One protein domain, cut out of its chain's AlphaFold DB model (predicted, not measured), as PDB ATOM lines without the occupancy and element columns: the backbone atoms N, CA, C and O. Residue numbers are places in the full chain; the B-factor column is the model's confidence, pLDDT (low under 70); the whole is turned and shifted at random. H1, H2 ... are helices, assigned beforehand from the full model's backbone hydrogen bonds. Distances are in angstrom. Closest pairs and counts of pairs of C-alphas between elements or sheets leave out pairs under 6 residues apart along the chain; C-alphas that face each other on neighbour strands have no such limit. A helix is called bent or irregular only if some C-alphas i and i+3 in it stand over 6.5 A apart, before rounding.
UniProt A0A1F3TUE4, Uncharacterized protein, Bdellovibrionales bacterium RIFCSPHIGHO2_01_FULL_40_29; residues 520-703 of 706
ATOM      1  N   GLY A 520     151.963 126.081 110.457       72.44
ATOM      2  CA  GLY A 520     152.234 125.244 111.624       72.44
ATOM      3  C   GLY A 520     151.885 125.912 112.964       72.44
ATOM      4  O   GLY A 520     152.064 127.124 113.122       72.44
ATOM      5  N   PRO A 521     151.423 125.131 113.961       73.12
ATOM      6  CA  PRO A 521     151.025 125.635 115.277       73.12
ATOM      7  C   PRO A 521     152.158 126.352 116.022       73.12
ATOM      8  O   PRO A 521     151.904 127.292 116.771       73.12
ATOM      9  N   VAL A 522     153.418 125.960 115.798       79.56
ATOM     10  CA  VAL A 522     154.567 126.627 116.427       79.56
ATOM     11  C   VAL A 522     154.730 128.053 115.905       79.56
ATOM     12  O   VAL A 522     154.928 128.962 116.705       79.56
ATOM     13  N   TYR A 523     154.583 128.278 114.595       83.75
ATOM     14  CA  TYR A 523     154.645 129.624 114.019       83.75
ATOM     15  C   TYR A 523     153.510 130.519 114.527       83.75
ATOM     16  O   TYR A 523     153.742 131.682 114.854       83.75
ATOM     17  N   GLU A 524     152.302 129.972 114.665       77.44
ATOM     18  CA  GLU A 524     151.176 130.719 115.222       77.44
ATOM     19  C   GLU A 524     151.388 131.092 116.697       77.44
ATOM     20  O   GLU A 524     151.116 132.230 117.076       77.44
ATOM     21  N   LEU A 525     151.930 130.188 117.520       80.50
ATOM     22  CA  LEU A 525     152.303 130.500 118.903       80.50
ATOM     23  C   LEU A 525     153.318 131.656 118.965       80.50
ATOM     24  O   LEU A 525     153.187 132.549 119.805       80.50
ATOM     25  N   VAL A 526     154.299 131.673 118.056       85.19
ATOM     26  CA  VAL A 526     155.302 132.744 117.988       85.19
ATOM     27  C   VAL A 526     154.664 134.082 117.574       85.19
ATOM     28  O   VAL A 526     154.922 135.105 118.209       85.19
ATOM     29  N   LEU A 527     153.761 134.085 116.584       85.56
ATOM     30  CA  LEU A 527     152.980 135.275 116.203       85.56
ATOM     31  C   LEU A 527     152.047 135.764 117.323       85.56
ATOM     32  O   LEU A 527     151.847 136.966 117.490       85.56
ATOM     33  N   ASN A 528     151.470 134.846 118.098       83.50
ATOM     34  CA  ASN A 528     150.604 135.171 119.226       83.50
ATOM     35  C   ASN A 528     151.393 135.883 120.341       83.50
ATOM     36  O   ASN A 528     150.962 136.929 120.830       83.50
ATOM     37  N   ASN A 529     152.598 135.394 120.655       83.56
ATOM     38  CA  ASN A 529     153.537 136.097 121.528       83.56
ATOM     39  C   ASN A 529     153.977 137.453 120.948       83.56
ATOM     40  O   ASN A 529     154.063 138.415 121.704       83.56
ATOM     41  N   GLU A 530     154.222 137.578 119.635       88.06
ATOM     42  CA  GLU A 530     154.536 138.881 119.016       88.06
ATOM     43  C   GLU A 530     153.396 139.890 119.185       88.06
ATOM     44  O   GLU A 530     153.638 141.068 119.458       88.06
ATOM     45  N   LYS A 531     152.144 139.448 119.039       88.06
ATOM     46  CA  LYS A 531     150.985 140.313 119.257       88.06
ATOM     47  C   LYS A 531     150.973 140.851 120.689       88.06
ATOM     48  O   LYS A 531     150.909 142.066 120.868       88.06
ATOM     49  N   TYR A 532     151.098 139.981 121.693       87.06
ATOM     50  CA  TYR A 532     151.123 140.410 123.094       87.06
ATOM     51  C   TYR A 532     152.371 141.233 123.454       87.06
ATOM     52  O   TYR A 532     152.261 142.202 124.204       87.06
ATOM     53  N   PHE A 533     153.529 140.931 122.855       91.12
ATOM     54  CA  PHE A 533     154.722 141.778 122.919       91.12
ATOM     55  C   PHE A 533     154.406 143.201 122.451       91.12
ATOM     56  O   PHE A 533     154.650 144.148 123.193       91.12
ATOM     57  N   ASN A 534     153.845 143.361 121.245       89.56
ATOM     58  CA  ASN A 534     153.563 144.679 120.674       89.56
ATOM     59  C   ASN A 534     152.493 145.421 121.496       89.56
ATOM     60  O   ASN A 534     152.662 146.600 121.790       89.56
ATOM     61  N   GLU A 535     151.436 144.735 121.947       92.25
ATOM     62  CA  GLU A 535     150.402 145.328 122.808       92.25
ATOM     63  C   GLU A 535     150.966 145.872 124.130       92.25
ATOM     64  O   GLU A 535     150.590 146.972 124.552       92.25
ATOM     65  N   SER A 536     151.863 145.127 124.785       91.94
ATOM     66  CA  SER A 536     152.531 145.571 126.014       91.94
ATOM     67  C   SER A 536     153.574 146.656 125.744       91.94
ATOM     68  O   SER A 536     153.574 147.679 126.427       91.94
ATOM     69  N   TYR A 537     154.386 146.516 124.697       91.69
ATOM     70  CA  TYR A 537     155.358 147.525 124.269       91.69
ATOM     71  C   TYR A 537     154.686 148.873 123.937       91.69
ATOM     72  O   TYR A 537     155.169 149.927 124.347       91.69
ATOM     73  N   ASP A 538     153.516 148.870 123.294       91.75
ATOM     74  CA  ASP A 538     152.755 150.091 123.000       91.75
ATOM     75  C   ASP A 538     152.125 150.719 124.253       91.75
ATOM     76  O   ASP A 538     152.017 151.945 124.358       91.75
ATOM     77  N   LYS A 539     151.672 149.914 125.227       93.62
ATOM     78  CA  LYS A 539     151.199 150.425 126.530       93.62
ATOM     79  C   LYS A 539     152.350 151.049 127.319       93.62
ATOM     80  O   LYS A 539     152.208 152.184 127.769       93.62
ATOM     81  N   MET A 540     153.483 150.352 127.399       93.94
ATOM     82  CA  MET A 540     154.730 150.844 127.981       93.94
ATOM     83  C   MET A 540     155.144 152.171 127.334       93.94
ATOM     84  O   MET A 540     155.289 153.161 128.041       93.94
ATOM     85  N   ASN A 541     155.238 152.245 126.002       89.25
ATOM     86  CA  ASN A 541     155.622 153.471 125.291       89.25
ATOM     87  C   ASN A 541     154.665 154.639 125.549       89.25
ATOM     88  O   ASN A 541     155.118 155.766 125.740       89.25
ATOM     89  N   ARG A 542     153.347 154.407 125.593       90.31
ATOM     90  CA  ARG A 542     152.376 155.461 125.945       90.31
ATOM     91  C   ARG A 542     152.595 155.988 127.365       90.31
ATOM     92  O   ARG A 542     152.545 157.202 127.563       90.31
ATOM     93  N   ALA A 543     152.886 155.105 128.319       92.69
ATOM     94  CA  ALA A 543     153.192 155.481 129.696       92.69
ATOM     95  C   ALA A 543     154.560 156.185 129.821       92.69
ATOM     96  O   ALA A 543     154.669 157.197 130.511       92.69
ATOM     97  N   MET A 544     155.581 155.743 129.074       90.44
ATOM     98  CA  MET A 544     156.874 156.431 128.970       90.44
ATOM     99  C   MET A 544     156.691 157.848 128.420       90.44
ATOM    100  O   MET A 544     157.144 158.802 129.041       90.44
ATOM    101  N   ILE A 545     155.958 158.013 127.313       88.88
ATOM    102  CA  ILE A 545     155.656 159.327 126.721       88.88
ATOM    103  C   ILE A 545     154.922 160.235 127.719       88.88
ATOM    104  O   ILE A 545     155.148 161.444 127.705       88.88
ATOM    105  N   TYR A 546     154.064 159.693 128.591       92.94
ATOM    106  CA  TYR A 546     153.442 160.476 129.660       92.94
ATOM    107  C   TYR A 546     154.485 161.003 130.659       92.94
ATOM    108  O   TYR A 546     154.510 162.203 130.921       92.94
ATOM    109  N   LEU A 547     155.373 160.144 131.173       91.12
ATOM    110  CA  LEU A 547     156.423 160.545 132.123       91.12
ATOM    111  C   LEU A 547     157.425 161.527 131.492       91.12
ATOM    112  O   LEU A 547     157.763 162.544 132.089       91.12
ATOM    113  N   GLN A 548     157.810 161.301 130.234       88.25
ATOM    114  CA  GLN A 548     158.635 162.234 129.464       88.25
ATOM    115  C   GLN A 548     157.952 163.605 129.317       88.25
ATOM    116  O   GLN A 548     158.589 164.634 129.500       88.25
ATOM    117  N   ARG A 549     156.637 163.642 129.048       87.31
ATOM    118  CA  ARG A 549     155.852 164.891 128.984       87.31
ATOM    119  C   ARG A 549     155.665 165.576 130.339       87.31
ATOM    120  O   ARG A 549     155.341 166.762 130.355       87.31
ATOM    121  N   TYR A 550     155.800 164.854 131.449       89.56
ATOM    122  CA  TYR A 550     155.843 165.452 132.780       89.56
ATOM    123  C   TYR A 550     157.170 166.202 132.969       89.56
ATOM    124  O   TYR A 550     157.153 167.397 133.244       89.56
ATOM    125  N   GLU A 551     158.304 165.559 132.680       87.94
ATOM    126  CA  GLU A 551     159.632 166.198 132.715       87.94
ATOM    127  C   GLU A 551     159.773 167.359 131.714       87.94
ATOM    128  O   GLU A 551     160.374 168.387 132.030       87.94
ATOM    129  N   ASP A 552     159.173 167.249 130.522       83.94
ATOM    130  CA  ASP A 552     159.169 168.308 129.501       83.94
ATOM    131  C   ASP A 552     158.605 169.648 130.023       83.94
ATOM    132  O   ASP A 552     158.995 170.706 129.527       83.94
ATOM    133  N   GLN A 553     157.711 169.633 131.025       84.00
ATOM    134  CA  GLN A 553     157.111 170.849 131.605       84.00
ATOM    135  C   GLN A 553     158.134 171.716 132.346       84.00
ATOM    136  O   GLN A 553     157.967 172.933 132.410       84.00
ATOM    137  N   PHE A 554     159.206 171.106 132.854       85.12
ATOM    138  CA  PHE A 554     160.264 171.774 133.612       85.12
ATOM    139  C   PHE A 554     161.446 172.221 132.736       85.12
ATOM    140  O   PHE A 554     162.397 172.826 133.234       85.12
ATOM    141  N   LEU A 555     161.398 171.979 131.417       83.62
ATOM    142  CA  LEU A 555     162.396 172.512 130.487       83.62
ATOM    143  C   LEU A 555     162.391 174.053 130.512       83.62
ATOM    144  O   LEU A 555     161.312 174.646 130.427       83.62
ATOM    145  N   PRO A 556     163.562 174.724 130.533       83.50
ATOM    146  CA  PRO A 556     163.634 176.183 130.518       83.50
ATOM    147  C   PRO A 556     162.877 176.795 129.333       83.50
ATOM    148  O   PRO A 556     162.973 176.298 128.209       83.50
ATOM    149  N   ALA A 557     162.194 177.923 129.546       79.44
ATOM    150  CA  ALA A 557     161.395 178.587 128.507       79.44
ATOM    151  C   ALA A 557     162.201 178.899 127.225       79.44
ATOM    152  O   ALA A 557     161.697 178.731 126.117       79.44
ATOM    153  N   ALA A 558     163.485 179.257 127.362       74.75
ATOM    154  CA  ALA A 558     164.402 179.483 126.238       74.75
ATOM    155  C   ALA A 558     164.716 178.217 125.410       74.75
ATOM    156  O   ALA A 558     165.092 178.318 124.243       74.75
ATOM    157  N   ILE A 559     164.558 177.023 125.994       78.50
ATOM    158  CA  ILE A 559     164.626 175.738 125.287       78.50
ATOM    159  C   ILE A 559     163.254 175.398 124.699       78.50
ATOM    160  O   ILE A 559     163.182 175.058 123.521       78.50
ATOM    161  N   GLN A 560     162.158 175.563 125.452       78.12
ATOM    162  CA  GLN A 560     160.803 175.313 124.937       78.12
ATOM    163  C   GLN A 560     160.472 176.169 123.699       78.12
ATOM    164  O   GLN A 560     159.868 175.663 122.755       78.12
ATOM    165  N   ALA A 561     160.935 177.422 123.647       76.88
ATOM    166  CA  ALA A 561     160.771 178.306 122.490       76.88
ATOM    167  C   ALA A 561     161.379 177.743 121.185       76.88
ATOM    168  O   ALA A 561     160.893 178.048 120.097       76.88
ATOM    169  N   LYS A 562     162.399 176.876 121.271       82.25
ATOM    170  CA  LYS A 562     163.043 176.245 120.104       82.25
ATOM    171  C   LYS A 562     162.223 175.101 119.488       82.25
ATOM    172  O   LYS A 562     162.495 174.717 118.354       82.25
ATOM    173  N   LYS A 563     161.198 174.590 120.185       77.38
ATOM    174  CA  LYS A 563     160.345 173.460 119.759       77.38
ATOM    175  C   LYS A 563     159.730 173.629 118.367       77.38
ATOM    176  O   LYS A 563     159.617 172.656 117.629       77.38
ATOM    177  N   ASN A 564     159.337 174.857 118.025       78.44
ATOM    178  CA  ASN A 564     158.681 175.195 116.758       78.44
ATOM    179  C   ASN A 564     159.640 175.887 115.769       78.44
ATOM    180  O   ASN A 564     159.186 176.517 114.816       78.44
ATOM    181  N   SER A 565     160.957 175.832 116.004       73.88
ATOM    182  CA  SER A 565     161.925 176.503 115.136       73.88
ATOM    183  C   SER A 565     162.027 175.807 113.772       73.88
ATOM    184  O   SER A 565     162.288 174.603 113.733       73.88
ATOM    185  N   PRO A 566     161.918 176.538 112.645       71.25
ATOM    186  CA  PRO A 566     162.167 175.978 111.315       71.25
ATOM    187  C   PRO A 566     163.660 175.698 111.063       71.25
ATOM    188  O   PRO A 566     164.016 175.031 110.093       71.25
ATOM    189  N   VAL A 567     164.561 176.200 111.918       81.81
ATOM    190  CA  VAL A 567     166.008 175.992 111.783       81.81
ATOM    191  C   VAL A 567     166.396 174.661 112.424       81.81
ATOM    192  O   VAL A 567     166.518 174.562 113.649       81.81
ATOM    193  N   LYS A 568     166.660 173.656 111.576       75.19
ATOM    194  CA  LYS A 568     166.983 172.269 111.964       75.19
ATOM    195  C   LYS A 568     167.948 172.165 113.152       75.19
ATOM    196  O   LYS A 568     167.614 171.517 114.130       75.19
ATOM    197  N   LYS A 569     169.082 172.878 113.141       77.62
ATOM    198  CA  LYS A 569     170.060 172.843 114.248       77.62
ATOM    199  C   LYS A 569     169.453 173.229 115.609       77.62
ATOM    200  O   LYS A 569     169.731 172.583 116.610       77.62
ATOM    201  N   THR A 570     168.601 174.254 115.657       72.81
ATOM    202  CA  THR A 570     167.943 174.676 116.911       72.81
ATOM    203  C   THR A 570     166.806 173.744 117.336       72.81
ATOM    204  O   THR A 570     166.530 173.623 118.528       72.81
ATOM    205  N   PHE A 571     166.182 173.052 116.381       68.12
ATOM    206  CA  PHE A 571     165.235 171.972 116.646       68.12
ATOM    207  C   PHE A 571     165.965 170.743 117.216       68.12
ATOM    208  O   PHE A 571     165.554 170.214 118.246       68.12
ATOM    209  N   ASP A 572     167.111 170.366 116.643       74.06
ATOM    210  CA  ASP A 572     167.986 169.300 117.147       74.06
ATOM    211  C   ASP A 572     168.495 169.618 118.574       74.06
ATOM    212  O   ASP A 572     168.500 168.744 119.440       74.06
ATOM    213  N   GLU A 573     168.836 170.883 118.871       75.88
ATOM    214  CA  GLU A 573     169.163 171.352 120.233       75.88
ATOM    215  C   GLU A 573     167.992 171.185 121.221       75.88
ATOM    216  O   GLU A 573     168.210 170.776 122.363       75.88
ATOM    217  N   TYR A 574     166.754 171.481 120.800       76.12
ATOM    218  CA  TYR A 574     165.560 171.212 121.611       76.12
ATOM    219  C   TYR A 574     165.390 169.711 121.856       76.12
ATOM    220  O   TYR A 574     165.195 169.311 123.001       76.12
ATOM    221  N   PHE A 575     165.517 168.873 120.822       73.81
ATOM    222  CA  PHE A 575     165.383 167.421 120.960       73.81
ATOM    223  C   PHE A 575     166.449 166.820 121.881       73.81
ATOM    224  O   PHE A 575     166.091 166.055 122.770       73.81
ATOM    225  N   ALA A 576     167.717 167.216 121.755       76.69
ATOM    226  CA  ALA A 576     168.793 166.725 122.617       76.69
ATOM    227  C   ALA A 576     168.623 167.153 124.090       76.69
ATOM    228  O   ALA A 576     168.863 166.358 125.001       76.69
ATOM    229  N   ALA A 577     168.185 168.393 124.343       74.56
ATOM    230  CA  ALA A 577     167.902 168.874 125.698       74.56
ATOM    231  C   ALA A 577     166.682 168.170 126.314       74.56
ATOM    232  O   ALA A 577     166.721 167.752 127.472       74.56
ATOM    233  N   ARG A 578     165.624 167.995 125.515       77.06
ATOM    234  CA  ARG A 578     164.400 167.275 125.870       77.06
ATOM    235  C   ARG A 578     164.694 165.822 126.235       77.06
ATOM    236  O   ARG A 578     164.319 165.372 127.307       77.06
ATOM    237  N   GLU A 579     165.415 165.116 125.370       73.25
ATOM    238  CA  GLU A 579     165.830 163.726 125.562       73.25
ATOM    239  C   GLU A 579     166.674 163.566 126.835       73.25
ATOM    240  O   GLU A 579     166.377 162.702 127.656       73.25
ATOM    241  N   LYS A 580     167.658 164.449 127.070       78.06
ATOM    242  CA  LYS A 580     168.460 164.431 128.303       78.06
ATOM    243  C   LYS A 580     167.598 164.591 129.564       78.06
ATOM    244  O   LYS A 580     167.778 163.830 130.509       78.06
ATOM    245  N   ASN A 581     166.683 165.562 129.583       76.50
ATOM    246  CA  ASN A 581     165.834 165.838 130.748       76.50
ATOM    247  C   ASN A 581     164.840 164.691 131.005       76.50
ATOM    248  O   ASN A 581     164.712 164.188 132.118       76.50
ATOM    249  N   ALA A 582     164.196 164.219 129.938       77.62
ATOM    250  CA  ALA A 582     163.165 163.194 129.996       77.62
ATOM    251  C   ALA A 582     163.691 161.801 130.398       77.62
ATOM    252  O   ALA A 582     162.924 161.002 130.929       77.62
ATOM    253  N   PHE A 583     164.980 161.509 130.177       79.81
ATOM    254  CA  PHE A 583     165.639 160.301 130.695       79.81
ATOM    255  C   PHE A 583     166.198 160.458 132.120       79.81
ATOM    256  O   PHE A 583     166.323 159.451 132.806       79.81
ATOM    257  N   ALA A 584     166.522 161.671 132.585       82.12
ATOM    258  CA  ALA A 584     167.020 161.895 133.950       82.12
ATOM    259  C   ALA A 584     165.908 161.804 135.016       82.12
ATOM    260  O   ALA A 584     166.137 161.340 136.138       82.12
ATOM    261  N   MET A 585     164.684 162.196 134.646       85.94
ATOM    262  CA  MET A 585     163.503 162.175 135.521       85.94
ATOM    263  C   MET A 585     163.726 162.926 136.842       85.94
ATOM    264  O   MET A 585     163.363 162.438 137.911       85.94
ATOM    265  N   ASP A 586     164.406 164.073 136.792       86.19
ATOM    266  CA  ASP A 586     164.838 164.817 137.985       86.19
ATOM    267  C   ASP A 586     163.667 165.460 138.752       86.19
ATOM    268  O   ASP A 586     163.780 165.738 139.952       86.19
ATOM    269  N   HIS A 587     162.522 165.651 138.093       90.25
ATOM    270  CA  HIS A 587     161.317 166.215 138.696       90.25
ATOM    271  C   HIS A 587     160.367 165.127 139.222       90.25
ATOM    272  O   HIS A 587     159.475 165.426 140.013       90.25
ATOM    273  N   MET A 588     160.589 163.848 138.905       88.81
ATOM    274  CA  MET A 588     159.917 162.705 139.541       88.81
ATOM    275  C   MET A 588     160.422 162.441 140.975       88.81
ATOM    276  O   MET A 588     160.832 161.334 141.316       88.81
ATOM    277  N   THR A 589     160.365 163.454 141.843       88.38
ATOM    278  CA  THR A 589     160.766 163.382 143.259       88.38
ATOM    279  C   THR A 589     159.707 163.997 144.175       88.38
ATOM    280  O   THR A 589     158.879 164.807 143.750       88.38
ATOM    281  N   THR A 590     159.729 163.654 145.467       84.94
ATOM    282  CA  THR A 590     158.762 164.150 146.472       84.94
ATOM    283  C   THR A 590     158.768 165.672 146.648       84.94
ATOM    284  O   THR A 590     157.793 166.234 147.143       84.94
ATOM    285  N   LYS A 591     159.833 166.350 146.193       87.50
ATOM    286  CA  LYS A 591     159.945 167.814 146.130       87.50
ATOM    287  C   LYS A 591     158.955 168.452 145.146       87.50
ATOM    288  O   LYS A 591     158.483 169.554 145.406       87.50
ATOM    289  N   PHE A 592     158.653 167.782 144.032       86.94
ATOM    290  CA  PHE A 592     157.742 168.278 142.990       86.94
ATOM    291  C   PHE A 592     156.412 167.504 142.946       86.94
ATOM    292  O   PHE A 592     155.406 168.029 142.473       86.94
ATOM    293  N   LEU A 593     156.383 166.275 143.476       89.25
ATOM    294  CA  LEU A 593     155.202 165.414 143.567       89.25
ATOM    295  C   LEU A 593     154.887 165.090 145.030       89.25
ATOM    296  O   LEU A 593     155.298 164.059 145.565       89.25
ATOM    297  N   VAL A 594     154.115 165.969 145.673       88.44
ATOM    298  CA  VAL A 594     153.656 165.767 147.055       88.44
ATOM    299  C   VAL A 594     152.787 164.505 147.137       88.44
ATOM    300  O   VAL A 594     151.805 164.362 146.399       88.44
ATOM    301  N   LYS A 595     153.155 163.588 148.039       88.56
ATOM    302  CA  LYS A 595     152.503 162.280 148.215       88.56
ATOM    303  C   LYS A 595     151.002 162.434 148.479       88.56
ATOM    304  O   LYS A 595     150.597 163.250 149.300       88.56
ATOM    305  N   GLY A 596     150.184 161.635 147.792       82.62
ATOM    306  CA  GLY A 596     148.721 161.652 147.936       82.62
ATOM    307  C   GLY A 596     147.994 162.709 147.095       82.62
ATOM    308  O   GLY A 596     146.766 162.735 147.089       82.62
ATOM    309  N   THR A 597     148.708 163.549 146.339       91.19
ATOM    310  CA  THR A 597     148.078 164.406 145.322       91.19
ATOM    311  C   THR A 597     147.614 163.592 144.107       91.19
ATOM    312  O   THR A 597     148.100 162.487 143.843       91.19
ATOM    313  N   SER A 598     146.699 164.153 143.309       89.12
ATOM    314  CA  SER A 598     146.291 163.576 142.019       89.12
ATOM    315  C   SER A 598     147.477 163.410 141.059       89.12
ATOM    316  O   SER A 598     147.614 162.353 140.446       89.12
ATOM    317  N   GLY A 599     148.376 164.400 140.992       88.31
ATOM    318  CA  GLY A 599     149.606 164.342 140.194       88.31
ATOM    319  C   GLY A 599     150.552 163.223 140.636       88.31
ATOM    320  O   GLY A 599     150.973 162.423 139.805       88.31
ATOM    321  N   HIS A 600     150.821 163.098 141.944       92.31
ATOM    322  CA  HIS A 600     151.604 161.983 142.503       92.31
ATOM    323  C   HIS A 600     150.977 160.623 142.166       92.31
ATOM    324  O   HIS A 600     151.661 159.732 141.664       92.31
ATOM    325  N   THR A 601     149.660 160.495 142.341       91.62
ATOM    326  CA  THR A 601     148.912 159.263 142.047       91.62
ATOM    327  C   THR A 601     148.992 158.891 140.562       91.62
ATOM    328  O   THR A 601     149.215 157.727 140.219       91.62
ATOM    329  N   GLN A 602     148.851 159.871 139.665       93.31
ATOM    330  CA  GLN A 602     148.903 159.655 138.220       93.31
ATOM    331  C   GLN A 602     150.319 159.303 137.744       93.31
ATOM    332  O   GLN A 602     150.471 158.352 136.978       93.31
ATOM    333  N   VAL A 603     151.355 159.988 138.239       93.25
ATOM    334  CA  VAL A 603     152.759 159.662 137.932       93.25
ATOM    335  C   VAL A 603     153.128 158.271 138.454       93.25
ATOM    336  O   VAL A 603     153.639 157.467 137.679       93.25
ATOM    337  N   CYS A 604     152.793 157.924 139.703       93.62
ATOM    338  CA  CYS A 604     153.020 156.571 140.228       93.62
ATOM    339  C   CYS A 604     152.266 155.492 139.426       93.62
ATOM    340  O   CYS A 604     152.807 154.410 139.200       93.62
ATOM    341  N   SER A 605     151.040 155.770 138.968       94.56
ATOM    342  CA  SER A 605     150.266 154.852 138.119       94.56
ATOM    343  C   SER A 605     150.942 154.612 136.764       94.56
ATOM    344  O   SER A 605     151.109 153.464 136.350       94.56
ATOM    345  N   GLN A 606     151.409 155.672 136.097       95.31
ATOM    346  CA  GLN A 606     152.113 155.551 134.817       95.31
ATOM    347  C   GLN A 606     153.494 154.901 134.981       95.31
ATOM    348  O   GLN A 606     153.862 154.061 134.168       95.31
ATOM    349  N   ALA A 607     154.215 155.187 136.066       94.06
ATOM    350  CA  ALA A 607     155.471 154.523 136.407       94.06
ATOM    351  C   ALA A 607     155.294 153.006 136.621       94.06
ATOM    352  O   ALA A 607     155.986 152.208 135.984       94.06
ATOM    353  N   LYS A 608     154.288 152.591 137.409       94.62
ATOM    354  CA  LYS A 608     153.899 151.173 137.543       94.62
ATOM    355  C   LYS A 608     153.536 150.543 136.192       94.62
ATOM    356  O   LYS A 608     153.878 149.384 135.950       94.62
ATOM    357  N   LEU A 609     152.863 151.283 135.307       94.19
ATOM    358  CA  LEU A 609     152.478 150.800 133.978       94.19
ATOM    359  C   LEU A 609     153.690 150.622 133.045       94.19
ATOM    360  O   LEU A 609     153.760 149.610 132.353       94.19
ATOM    361  N   VAL A 610     154.671 151.534 133.076       94.00
ATOM    362  CA  VAL A 610     155.950 151.386 132.352       94.00
ATOM    363  C   VAL A 610     156.665 150.104 132.780       94.00
ATOM    364  O   VAL A 610     156.967 149.268 131.931       94.00
ATOM    365  N   VAL A 611     156.884 149.914 134.085       92.69
ATOM    366  CA  VAL A 611     157.607 148.743 134.614       92.69
ATOM    367  C   VAL A 611     156.867 147.439 134.299       92.69
ATOM    368  O   VAL A 611     157.459 146.499 133.771       92.69
ATOM    369  N   SER A 612     155.566 147.368 134.592       93.00
ATOM    370  CA  SER A 612     154.801 146.121 134.441       93.00
ATOM    371  C   SER A 612     154.581 145.705 132.984       93.00
ATOM    372  O   SER A 612     154.620 144.512 132.689       93.00
ATOM    373  N   GLU A 613     154.390 146.646 132.056       94.25
ATOM    374  CA  GLU A 613     154.252 146.315 130.632       94.25
ATOM    375  C   GLU A 613     155.615 146.071 129.957       94.25
ATOM    376  O   GLU A 613     155.685 145.236 129.056       94.25
ATOM    377  N   TYR A 614     156.713 146.684 130.429       91.88
ATOM    378  CA  TYR A 614     158.073 146.313 130.004       91.88
ATOM    379  C   TYR A 614     158.409 144.859 130.366       91.88
ATOM    380  O   TYR A 614     158.928 144.117 129.528       91.88
ATOM    381  N   LEU A 615     158.078 144.431 131.591       87.12
ATOM    382  CA  LEU A 615     158.279 143.045 132.025       87.12
ATOM    383  C   LEU A 615     157.454 142.073 131.169       87.12
ATOM    384  O   LEU A 615     158.026 141.150 130.602       87.12
ATOM    385  N   LYS A 616     156.158 142.342 130.945       87.38
ATOM    386  CA  LYS A 616     155.314 141.515 130.055       87.38
ATOM    387  C   LYS A 616     155.860 141.429 128.629       87.38
ATOM    388  O   LYS A 616     155.914 140.342 128.059       87.38
ATOM    389  N   ALA A 617     156.280 142.553 128.043       85.69
ATOM    390  CA  ALA A 617     156.895 142.553 126.716       85.69
ATOM    391  C   ALA A 617     158.180 141.702 126.703       85.69
ATOM    392  O   ALA A 617     158.382 140.895 125.796       85.69
ATOM    393  N   THR A 618     159.007 141.816 127.743       83.12
ATOM    394  CA  THR A 618     160.212 140.994 127.917       83.12
ATOM    395  C   THR A 618     159.869 139.506 128.029       83.12
ATOM    396  O   THR A 618     160.466 138.704 127.315       83.12
ATOM    397  N   ASP A 619     158.866 139.126 128.823       77.19
ATOM    398  CA  ASP A 619     158.426 137.735 128.992       77.19
ATOM    399  C   ASP A 619     157.909 137.123 127.680       77.19
ATOM    400  O   ASP A 619     158.291 136.009 127.319       77.19
ATOM    401  N   HIS A 620     157.096 137.859 126.913       82.69
ATOM    402  CA  HIS A 620     156.619 137.400 125.602       82.69
ATOM    403  C   HIS A 620     157.764 137.247 124.587       82.69
ATOM    404  O   HIS A 620     157.789 136.271 123.834       82.69
ATOM    405  N   MET A 621     158.752 138.151 124.596       84.75
ATOM    406  CA  MET A 621     159.965 138.006 123.783       84.75
ATOM    407  C   MET A 621     160.805 136.798 124.226       84.75
ATOM    408  O   MET A 621     161.254 136.029 123.377       84.75
ATOM    409  N   MET A 622     161.008 136.597 125.530       71.25
ATOM    410  CA  MET A 622     161.808 135.492 126.068       71.25
ATOM    411  C   MET A 622     161.136 134.129 125.858       71.25
ATOM    412  O   MET A 622     161.821 133.153 125.555       71.25
ATOM    413  N   SER A 623     159.803 134.064 125.921       74.75
ATOM    414  CA  SER A 623     159.021 132.886 125.527       74.75
ATOM    415  C   SER A 623     159.252 132.537 124.051       74.75
ATOM    416  O   SER A 623     159.565 131.393 123.718       74.75
ATOM    417  N   THR A 624     159.195 133.538 123.170       78.44
ATOM    418  CA  THR A 624     159.506 133.410 121.736       78.44
ATOM    419  C   THR A 624     160.959 132.991 121.482       78.44
ATOM    420  O   THR A 624     161.200 132.093 120.675       78.44
ATOM    421  N   TYR A 625     161.923 133.553 122.217       74.56
ATOM    422  CA  TYR A 625     163.332 133.150 122.167       74.56
ATOM    423  C   TYR A 625     163.518 131.676 122.565       74.56
ATOM    424  O   TYR A 625     164.125 130.908 121.819       74.56
ATOM    425  N   GLY A 626     162.933 131.257 123.692       68.81
ATOM    426  CA  GLY A 626     162.993 129.874 124.172       68.81
ATOM    427  C   GLY A 626     162.365 128.872 123.200       68.81
ATOM    428  O   GLY A 626     162.931 127.804 122.974       68.81
ATOM    429  N   MET A 627     161.246 129.232 122.558       76.56
ATOM    430  CA  MET A 627     160.651 128.424 121.488       76.56
ATOM    431  C   MET A 627     161.596 128.276 120.289       76.56
ATOM    432  O   MET A 627     161.782 127.159 119.808       76.56
ATOM    433  N   CYS A 628     162.219 129.366 119.831       78.94
ATOM    434  CA  CYS A 628     163.156 129.348 118.705       78.94
ATOM    435  C   CYS A 628     164.438 128.541 118.992       78.94
ATOM    436  O   CYS A 628     164.878 127.778 118.132       78.94
ATOM    437  N   GLU A 629     165.024 128.650 120.190       72.62
ATOM    438  CA  GLU A 629     166.182 127.830 120.586       72.62
ATOM    439  C   GLU A 629     165.812 126.346 120.739       72.62
ATOM    440  O   GLU A 629     166.554 125.479 120.279       72.62
ATOM    441  N   MET A 630     164.636 126.028 121.298       67.56
ATOM    442  CA  MET A 630     164.171 124.643 121.443       67.56
ATOM    443  C   MET A 630     164.064 123.910 120.097       67.56
ATOM    444  O   MET A 630     164.393 122.727 120.020       67.56
ATOM    445  N   ILE A 631     163.615 124.598 119.042       76.81
ATOM    446  CA  ILE A 631     163.399 124.009 117.709       76.81
ATOM    447  C   ILE A 631     164.624 124.107 116.790       76.81
ATOM    448  O   ILE A 631     164.635 123.505 115.722       76.81
ATOM    449  N   LYS A 632     165.678 124.823 117.193       78.12
ATOM    450  CA  LYS A 632     166.868 125.155 116.387       78.12
ATOM    451  C   LYS A 632     167.420 123.995 115.552       78.12
ATOM    452  O   LYS A 632     167.659 124.160 114.361       78.12
ATOM    453  N   ASN A 633     167.519 122.801 116.138       71.12
ATOM    454  CA  ASN A 633     168.061 121.617 115.462       71.12
ATOM    455  C   ASN A 633     167.176 121.078 114.317       71.12
ATOM    456  O   ASN A 633     167.704 120.428 113.416       71.12
ATOM    457  N   VAL A 634     165.857 121.325 114.326       75.75
ATOM    458  CA  VAL A 634     164.946 120.927 113.232       75.75
ATOM    459  C   VAL A 634     164.799 122.024 112.169       75.75
ATOM    460  O   VAL A 634     164.356 121.752 111.061       75.75
ATOM    461  N   MET A 635     165.240 123.260 112.435       78.81
ATOM    462  CA  MET A 635     165.084 124.393 111.502       78.81
ATOM    463  C   MET A 635     165.822 124.219 110.166       78.81
ATOM    464  O   MET A 635     165.497 124.888 109.181       78.81
ATOM    465  N   HIS A 636     166.787 123.305 110.106       77.25
ATOM    466  CA  HIS A 636     167.497 122.949 108.881       77.25
ATOM    467  C   HIS A 636     166.699 122.002 107.964       77.25
ATOM    468  O   HIS A 636     166.966 121.983 106.764       77.25
ATOM    469  N   GLU A 637     165.686 121.291 108.474       75.94
ATOM    470  CA  GLU A 637     164.879 120.335 107.697       75.94
ATOM    471  C   GLU A 637     164.059 121.028 106.588       75.94
ATOM    472  O   GLU A 637     163.613 122.171 106.768       75.94
ATOM    473  N   PRO A 638     163.849 120.387 105.423       72.06
ATOM    474  CA  PRO A 638     163.257 121.037 104.253       72.06
ATOM    475  C   PRO A 638     161.787 121.421 104.455       72.06
ATOM    476  O   PRO A 638     161.389 122.492 103.998       72.06
ATOM    477  N   ASP A 639     161.000 120.615 105.177       72.06
ATOM    478  CA  ASP A 639     159.561 120.837 105.366       72.06
ATOM    479  C   ASP A 639     159.219 121.624 106.650       72.06
ATOM    480  O   ASP A 639     158.176 121.420 107.270       72.06
ATOM    481  N   VAL A 640     160.099 122.537 107.070       77.75
ATOM    482  CA  VAL A 640     159.817 123.558 108.095       77.75
ATOM    483  C   VAL A 640     159.446 124.876 107.407       77.75
ATOM    484  O   VAL A 640     160.130 125.303 106.474       77.75
ATOM    485  N   SER A 641     158.391 125.556 107.877       79.44
ATOM    486  CA  SER A 641     157.884 126.806 107.292       79.44
ATOM    487  C   SER A 641     158.994 127.836 107.088       79.44
ATOM    488  O   SER A 641     159.691 128.231 108.025       79.44
ATOM    489  N   LYS A 642     159.084 128.372 105.863       80.88
ATOM    490  CA  LYS A 642     159.973 129.497 105.532       80.88
ATOM    491  C   LYS A 642     159.715 130.718 106.421       80.88
ATOM    492  O   LYS A 642     160.666 131.421 106.754       80.88
ATOM    493  N   LYS A 643     158.463 130.954 106.839       82.50
ATOM    494  CA  LYS A 643     158.119 132.055 107.750       82.50
ATOM    495  C   LYS A 643     158.633 131.796 109.165       82.50
ATOM    496  O   LYS A 643     159.168 132.715 109.773       82.50
ATOM    497  N   LEU A 644     158.545 130.559 109.664       84.94
ATOM    498  CA  LEU A 644     159.129 130.178 110.955       84.94
ATOM    499  C   LEU A 644     160.663 130.281 110.932       84.94
ATOM    500  O   LEU A 644     161.252 130.807 111.876       84.94
ATOM    501  N   LYS A 645     161.307 129.876 109.825       85.38
ATOM    502  CA  LYS A 645     162.753 130.068 109.614       85.38
ATOM    503  C   LYS A 645     163.145 131.542 109.664       85.38
ATOM    504  O   LYS A 645     163.966 131.894 110.500       85.38
ATOM    505  N   ALA A 646     162.500 132.394 108.867       83.62
ATOM    506  CA  ALA A 646     162.711 133.847 108.879       83.62
ATOM    507  C   ALA A 646     162.412 134.508 110.242       83.62
ATOM    508  O   ALA A 646     162.951 135.568 110.565       83.62
ATOM    509  N   TYR A 647     161.546 133.894 111.053       88.06
ATOM    510  CA  TYR A 647     161.230 134.401 112.381       88.06
ATOM    511  C   TYR A 647     162.390 134.214 113.361       88.06
ATOM    512  O   TYR A 647     162.810 135.162 114.029       88.06
ATOM    513  N   CYS A 648     162.885 132.980 113.460       85.00
ATOM    514  CA  CYS A 648     163.863 132.573 114.466       85.00
ATOM    515  C   CYS A 648     165.319 132.750 114.010       85.00
ATOM    516  O   CYS A 648     166.184 133.040 114.833       85.00
ATOM    517  N   MET A 649     165.600 132.567 112.718       81.56
ATOM    518  CA  MET A 649     166.945 132.586 112.138       81.56
ATOM    519  C   MET A 649     167.116 133.782 111.190       81.56
ATOM    520  O   MET A 649     166.146 134.184 110.544       81.56
ATOM    521  N   PRO A 650     168.324 134.366 111.092       68.31
ATOM    522  CA  PRO A 650     168.608 135.373 110.075       68.31
ATOM    523  C   PRO A 650     168.470 134.753 108.681       68.31
ATOM    524  O   PRO A 650     168.882 133.614 108.452       68.31
ATOM    525  N   ILE A 651     167.883 135.503 107.747       60.97
ATOM    526  CA  ILE A 651     167.670 135.048 106.362       60.97
ATOM    527  C   ILE A 651     168.992 135.121 105.572       60.97
ATOM    528  O   ILE A 651     169.220 134.347 104.645       60.97
ATOM    529  N   SER A 652     169.885 136.033 105.970       58.72
ATOM    530  CA  SER A 652     171.245 136.199 105.451       58.72
ATOM    531  C   SER A 652     172.124 136.951 106.464       58.72
ATOM    532  O   SER A 652     171.603 137.530 107.417       58.72
ATOM    533  N   ASP A 653     173.432 137.072 106.208       57.12
ATOM    534  CA  ASP A 653     174.374 137.901 107.000       57.12
ATOM    535  C   ASP A 653     174.025 139.410 107.063       57.12
ATOM    536  O   ASP A 653     174.720 140.202 107.722       57.12
ATOM    537  N   ARG A 654     172.988 139.825 106.321       55.31
ATOM    538  CA  ARG A 654     172.501 141.204 106.184       55.31
ATOM    539  C   ARG A 654     171.082 141.418 106.720       55.31
ATOM    540  O   ARG A 654     170.697 142.572 106.874       55.31
ATOM    541  N   GLU A 655     170.324 140.356 106.999       65.62
ATOM    542  CA  GLU A 655     168.924 140.441 107.434       65.62
ATOM    543  C   GLU A 655     168.723 139.742 108.781       65.62
ATOM    544  O   GLU A 655     168.696 138.511 108.875       65.62
ATOM    545  N   ASP A 656     168.562 140.553 109.828       73.69
ATOM    546  CA  ASP A 656     168.237 140.096 111.175       73.69
ATOM    547  C   ASP A 656     166.864 139.412 111.234       73.69
ATOM    548  O   ASP A 656     165.877 139.888 110.665       73.69
ATOM    549  N   SER A 657     166.802 138.318 112.000       82.81
ATOM    550  CA  SER A 657     165.565 137.581 112.251       82.81
ATOM    551  C   SER A 657     164.507 138.460 112.920       82.81
ATOM    552  O   SER A 657     164.820 139.427 113.625       82.81
ATOM    553  N   LYS A 658     163.230 138.103 112.763       85.12
ATOM    554  CA  LYS A 658     162.138 138.848 113.407       85.12
ATOM    555  C   LYS A 658     162.295 138.897 114.935       85.12
ATOM    556  O   LYS A 658     162.078 139.942 115.544       85.12
ATOM    557  N   LEU A 659     162.756 137.800 115.536       83.62
ATOM    558  CA  LEU A 659     163.122 137.715 116.952       83.62
ATOM    559  C   LEU A 659     164.244 138.703 117.339       83.62
ATOM    560  O   LEU A 659     164.133 139.368 118.372       83.62
ATOM    561  N   ASN A 660     165.282 138.867 116.510       81.06
ATOM    562  CA  ASN A 660     166.326 139.872 116.747       81.06
ATOM    563  C   ASN A 660     165.766 141.302 116.697       81.06
ATOM    564  O   ASN A 660     166.119 142.107 117.556       81.06
ATOM    565  N   GLN A 661     164.850 141.605 115.770       83.44
ATOM    566  CA  GLN A 661     164.186 142.917 115.690       83.44
ATOM    567  C   GLN A 661     163.385 143.230 116.969       83.44
ATOM    568  O   GLN A 661     163.488 144.329 117.513       83.44
ATOM    569  N   LEU A 662     162.636 142.259 117.517       82.31
ATOM    570  CA  LEU A 662     161.939 142.438 118.803       82.31
ATOM    571  C   LEU A 662     162.923 142.698 119.957       82.31
ATOM    572  O   LEU A 662     162.695 143.587 120.781       82.31
ATOM    573  N   ARG A 663     164.055 141.982 119.980       81.25
ATOM    574  CA  ARG A 663     165.131 142.201 120.959       81.25
ATOM    575  C   ARG A 663     165.747 143.594 120.837       81.25
ATOM    576  O   ARG A 663     165.990 144.235 121.855       81.25
ATOM    577  N   TYR A 664     165.975 144.086 119.620       80.00
ATOM    578  CA  TYR A 664     166.509 145.429 119.384       80.00
ATOM    579  C   TYR A 664     165.539 146.530 119.817       80.00
ATOM    580  O   TYR A 664     165.988 147.489 120.445       80.00
ATOM    581  N   ARG A 665     164.225 146.345 119.620       80.94
ATOM    582  CA  ARG A 665     163.191 147.257 120.141       80.94
ATOM    583  C   ARG A 665     163.253 147.407 121.664       80.94
ATOM    584  O   ARG A 665     163.269 148.535 122.143       80.94
ATOM    585  N   LEU A 666     163.365 146.315 122.431       77.44
ATOM    586  CA  LEU A 666     163.540 146.405 123.894       77.44
ATOM    587  C   LEU A 666     164.923 146.936 124.311       77.44
ATOM    588  O   LEU A 666     165.032 147.645 125.313       77.44
ATOM    589  N   ALA A 667     165.973 146.612 123.554       70.94
ATOM    590  CA  ALA A 667     167.346 147.037 123.830       70.94
ATOM    591  C   ALA A 667     167.678 148.465 123.353       70.94
ATOM    592  O   ALA A 667     168.781 148.942 123.611       70.94
ATOM    593  N   GLY A 668     166.766 149.154 122.657       63.25
ATOM    594  CA  GLY A 668     166.982 150.510 122.140       63.25
ATOM    595  C   GLY A 668     167.944 150.610 120.951       63.25
ATOM    596  O   GLY A 668     168.436 151.699 120.662       63.25
ATOM    597  N   ARG A 669     168.226 149.503 120.251       57.56
ATOM    598  CA  ARG A 669     168.989 149.533 118.993       57.56
ATOM    599  C   ARG A 669     168.022 149.820 117.846       57.56
ATOM    600  O   ARG A 669     166.979 149.178 117.756       57.56
ATOM    601  N   SER A 670     168.345 150.780 116.982       48.06
ATOM    602  CA  SER A 670     167.533 151.044 115.791       48.06
ATOM    603  C   SER A 670     167.646 149.890 114.788       48.06
ATOM    604  O   SER A 670     168.686 149.237 114.703       48.06
ATOM    605  N   ASP A 671     166.610 149.687 113.971       42.66
ATOM    606  CA  ASP A 671     166.567 148.663 112.907       42.66
ATOM    607  C   ASP A 671     167.611 148.900 111.772       42.66
ATOM    608  O   ASP A 671     167.593 148.228 110.744       42.66
ATOM    609  N   ALA A 672     168.537 149.858 111.934       39.59
ATOM    610  CA  ALA A 672     169.506 150.307 110.935       39.59
ATOM    611  C   ALA A 672     170.971 150.033 111.349       39.59
ATOM    612  O   ALA A 672     171.683 150.909 111.839       39.59
ATOM    613  N   SER A 673     171.414 148.798 111.091       41.56
ATOM    614  CA  SER A 673     172.711 148.438 110.470       41.56
ATOM    615  C   SER A 673     174.061 148.997 110.988       41.56
ATOM    616  O   SER A 673     175.091 148.740 110.357       41.56
ATOM    617  N   SER A 674     174.147 149.677 112.135       37.78
ATOM    618  CA  SER A 674     175.429 150.183 112.668       37.78
ATOM    619  C   SER A 674     176.251 149.111 113.413       37.78
ATOM    620  O   SER A 674     176.289 149.054 114.638       37.78
ATOM    621  N   LYS A 675     177.000 148.282 112.664       42.88
ATOM    622  CA  LYS A 675     178.015 147.334 113.194       42.88
ATOM    623  C   LYS A 675     179.268 148.043 113.774       42.88
ATOM    624  O   LYS A 675     180.391 147.694 113.420       42.88
ATOM    625  N   ARG A 676     179.108 149.071 114.620       40.38
ATOM    626  CA  ARG A 676     180.213 149.798 115.281       40.38
ATOM    627  C   ARG A 676     180.058 149.764 116.813       40.38
ATOM    628  O   ARG A 676     179.079 150.324 117.309       40.38
ATOM    629  N   PRO A 677     181.017 149.181 117.565       41.69
ATOM    630  CA  PRO A 677     180.927 149.047 119.026       41.69
ATOM    631  C   PRO A 677     180.751 150.376 119.776       41.69
ATOM    632  O   PRO A 677     179.998 150.452 120.741       41.69
ATOM    633  N   GLU A 678     181.399 151.442 119.303       36.09
ATOM    634  CA  GLU A 678     181.385 152.769 119.940       36.09
ATOM    635  C   GLU A 678     179.986 153.409 119.956       36.09
ATOM    636  O   GLU A 678     179.627 154.109 120.902       36.09
ATOM    637  N   THR A 679     179.157 153.128 118.945       41.31
ATOM    638  CA  THR A 679     177.756 153.574 118.914       41.31
ATOM    639  C   THR A 679     176.853 152.766 119.846       41.31
ATOM    640  O   THR A 679     175.882 153.319 120.358       41.31
ATOM    641  N   GLU A 680     177.155 151.491 120.124       39.75
ATOM    642  CA  GLU A 680     176.280 150.644 120.950       39.75
ATOM    643  C   GLU A 680     176.135 151.180 122.383       39.75
ATOM    644  O   GLU A 680     175.031 151.185 122.928       39.75
ATOM    645  N   VAL A 681     177.221 151.699 122.970       42.16
ATOM    646  CA  VAL A 681     177.240 152.256 124.336       42.16
ATOM    647  C   VAL A 681     176.320 153.479 124.468       42.16
ATOM    648  O   VAL A 681     175.622 153.632 125.472       42.16
ATOM    649  N   LEU A 682     176.257 154.327 123.435       41.59
ATOM    650  CA  LEU A 682     175.381 155.506 123.409       41.59
ATOM    651  C   LEU A 682     173.895 155.138 123.284       41.59
ATOM    652  O   LEU A 682     173.061 155.808 123.895       41.59
ATOM    653  N   TYR A 683     173.561 154.071 122.550       47.66
ATOM    654  CA  TYR A 683     172.182 153.578 122.445       47.66
ATOM    655  C   TYR A 683     171.712 152.849 123.713       47.66
ATOM    656  O   TYR A 683     170.564 153.024 124.120       47.66
ATOM    657  N   PHE A 684     172.585 152.097 124.398       50.88
ATOM    658  CA  PHE A 684     172.217 151.412 125.646       50.88
ATOM    659  C   PHE A 684     171.749 152.382 126.739       50.88
ATOM    660  O   PHE A 684     170.698 152.151 127.340       50.88
ATOM    661  N   ASN A 685     172.452 153.505 126.925       55.72
ATOM    662  CA  ASN A 685     172.102 154.543 127.907       55.72
ATOM    663  C   ASN A 685     170.786 155.286 127.600       55.72
ATOM    664  O   ASN A 685     170.332 156.088 128.412       55.72
ATOM    665  N   ARG A 686     170.178 155.047 126.430       65.38
ATOM    666  CA  ARG A 686     168.917 155.662 125.975       65.38
ATOM    667  C   ARG A 686     167.874 154.626 125.547       65.38
ATOM    668  O   ARG A 686     166.933 154.924 124.816       65.38
ATOM    669  N   SER A 687     168.056 153.387 125.989       75.69
ATOM    670  CA  SER A 687     167.156 152.275 125.697       75.69
ATOM    671  C   SER A 687     165.870 152.336 126.540       75.69
ATOM    672  O   SER A 687     165.878 152.921 127.628       75.69
ATOM    673  N   PRO A 688     164.775 151.671 126.115       83.25
ATOM    674  CA  PRO A 688     163.614 151.446 126.977       83.25
ATOM    675  C   PRO A 688     163.998 150.787 128.305       83.25
ATOM    676  O   PRO A 688     163.451 151.151 129.340       83.25
ATOM    677  N   LYS A 689     165.004 149.896 128.297       84.56
ATOM    678  CA  LYS A 689     165.589 149.342 129.522       84.56
ATOM    679  C   LYS A 689     166.151 150.427 130.448       84.56
ATOM    680  O   LYS A 689     165.745 150.480 131.601       84.56
ATOM    681  N   ALA A 690     167.038 151.295 129.959       83.19
ATOM    682  CA  ALA A 690     167.631 152.358 130.778       83.19
ATOM    683  C   ALA A 690     166.567 153.322 131.335       83.19
ATOM    684  O   ALA A 690     166.657 153.754 132.482       83.19
ATOM    685  N   PHE A 691     165.516 153.601 130.555       87.69
ATOM    686  CA  PHE A 691     164.365 154.370 131.027       87.69
ATOM    687  C   PHE A 691     163.624 153.650 132.167       87.69
ATOM    688  O   PHE A 691     163.338 154.261 133.191       87.69
ATOM    689  N   VAL A 692     163.334 152.353 132.022       89.44
ATOM    690  CA  VAL A 692     162.671 151.534 133.054       89.44
ATOM    691  C   VAL A 692     163.518 151.429 134.323       89.44
ATOM    692  O   VAL A 692     162.979 151.570 135.420       89.44
ATOM    693  N   ASP A 693     164.832 151.242 134.188       88.50
ATOM    694  CA  ASP A 693     165.767 151.200 135.315       88.50
ATOM    695  C   ASP A 693     165.736 152.533 136.101       88.50
ATOM    696  O   ASP A 693     165.663 152.522 137.330       88.50
ATOM    697  N   GLN A 694     165.669 153.683 135.414       89.88
ATOM    698  CA  GLN A 694     165.505 154.992 136.062       89.88
ATOM    699  C   GLN A 694     164.108 155.185 136.682       89.88
ATOM    700  O   GLN A 694     163.996 155.702 137.796       89.88
ATOM    701  N   VAL A 695     163.035 154.730 136.019       91.12
ATOM    702  CA  VAL A 695     161.673 154.744 136.589       91.12
ATOM    703  C   VAL A 695     161.630 153.960 137.902       91.12
ATOM    704  O   VAL A 695     161.019 154.428 138.860       91.12
ATOM    705  N   LEU A 696     162.307 152.809 137.990       90.62
ATOM    706  CA  LEU A 696     162.391 152.014 139.220       90.62
ATOM    707  C   LEU A 696     163.066 152.780 140.367       90.62
ATOM    708  O   LEU A 696     162.571 152.725 141.497       90.62
ATOM    709  N   VAL A 697     164.143 153.527 140.095       90.75
ATOM    710  CA  VAL A 697     164.791 154.406 141.089       90.75
ATOM    711  C   VAL A 697     163.808 155.476 141.575       90.75
ATOM    712  O   VAL A 697     163.531 155.559 142.773       90.75
ATOM    713  N   ARG A 698     163.180 156.222 140.658       90.94
ATOM    714  CA  ARG A 698     162.224 157.288 141.014       90.94
ATOM    715  C   ARG A 698     160.958 156.770 141.703       90.94
ATOM    716  O   ARG A 698     160.431 157.431 142.592       90.94
ATOM    717  N   MET A 699     160.481 155.570 141.370       91.44
ATOM    718  CA  MET A 699     159.359 154.928 142.069       91.44
ATOM    719  C   MET A 699     159.660 154.642 143.545       91.44
ATOM    720  O   MET A 699     158.739 154.701 144.365       91.44
ATOM    721  N   ASN A 700     160.919 154.335 143.882       87.62
ATOM    722  CA  ASN A 700     161.346 154.150 145.270       87.62
ATOM    723  C   ASN A 700     161.354 155.500 145.999       87.62
ATOM    724  O   ASN A 700     160.721 155.630 147.044       87.62
ATOM    725  N   GLU A 701     161.978 156.521 145.404       87.94
ATOM    726  CA  GLU A 701     162.040 157.887 145.952       87.94
ATOM    727  C   GLU A 701     160.647 158.508 146.172       87.94
ATOM    728  O   GLU A 701     160.405 159.161 147.187       87.94
ATOM    729  N   LEU A 702     159.703 158.270 145.255       87.19
ATOM    730  CA  LEU A 702     158.311 158.735 145.341       87.19
ATOM    731  C   LEU A 702     157.420 157.895 146.272       87.19
ATOM    732  O   LEU A 702     156.264 158.266 146.508       87.19
ATOM    733  N   GLY A 703     157.912 156.760 146.778       86.75
ATOM    734  CA  GLY A 703     157.133 155.832 147.595       86.75
ATOM    735  C   GLY A 703     155.906 155.277 146.864       86.75
ATOM    736  O   GLY A 703     154.828 155.202 147.455       86.75
TER     737      GLY A 703
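AT A GLANCE: This is residues 520 to 703 of the 706 residues of an uncharacterized protein of Bdellovibrionales bacterium RIFCSPHIGHO2_01_FULL_40_29 (UniProt A0A1F3TUE4). Two long helices, H4 and H1, lie side by side and run opposite ways, making a long double rail on which shorter helices pack. Near the end of H1, H3 meets it about perpendicular with H2 packed on H3, while H5 and H6 follow one another along the rail toward its other end; H8 crosses H4, and H7 touches no helix. The printed part has 184 residues with eight named helices, H1 to H8 in order along the chain, and no named strand: all helix. The whole is loose, with a radius of gyration of the C-alphas of 20.0 A, and spans 62 by 42 by 26 A.

IN THESE COORDINATES: H4, the longest helix, covers residues 598 to 634 and 54.7 A, from C-alpha 598 at (146.291, 163.576, 142.019); it is irregular, with C-alphas 630 and 633 7.7 A apart. H1, residues 521 to 554, begins at C-alpha 521 at (151.025, 125.635, 115.277) and measures 50.5 A. H3 is residues 568 to 584, 24.3 A, and H8 is residues 688 to 701, 20.1 A, ending at C-alpha 701 at (162.040, 157.887, 145.952). The shorter helices are H2, residues 557 to 564, H5, residues 642 to 648, H6, residues 658 to 667, and H7, residues 677 to 684. H2 is only just irregular: C-alphas 561 and 564 are 6.8 A apart.

HOW THE PARTS SIT: H1, H4 and H6 form an up and down bundle, each running against the one before it. H4 touches H1 at a shallow tilt of 28 degrees, the closest C-alphas being Ala 617 and Phe 533, 4.4 A apart. With residues 618 to 625 alone H4 touches H6, closest at the C-alphas of Tyr 625 and Leu 659, 6.9 A. H4 touches H8 with residues 604 to 614 alone, at a steep tilt of 39 degrees, closest at the C-alphas of Val 611 and Val 692, 6.0 A. H1 touches H3 about perpendicular, at 80 degrees, the C-alphas of Gln 548 and Ala 582 being closest at 4.7 A. H2 touches H3, closest at the C-alphas of Lys 562 and Tyr 574, 5.8 A. H5 touches H6, closest at the C-alphas of Tyr 647 and Lys 658, 4.7 A. H7 is close to but not clearly touching H8, with the C-alphas of Phe 684 and Ala 690 closest at 6.9 A. Every O i to N i+4 pair is within hydrogen-bond range in H3, H5, H6 and H8; 28 of 30 are in H1, 31 of 33 in H4, 2 of 4 in H7 and 1 of 4 in H2, where 3 of 5 O i to N i+3 pairs are within range.

THE WHOLE: The two C-alphas farthest apart, those of Lys 591 and Pro 638, are 62.9 A apart. The printed part has no cut, and its one long link is that from H3 to H4, residues 585 to 597. The mean pLDDT of the printed part is 78.9; residues 668 to 686 are under 70, and H7 has a mean of 43.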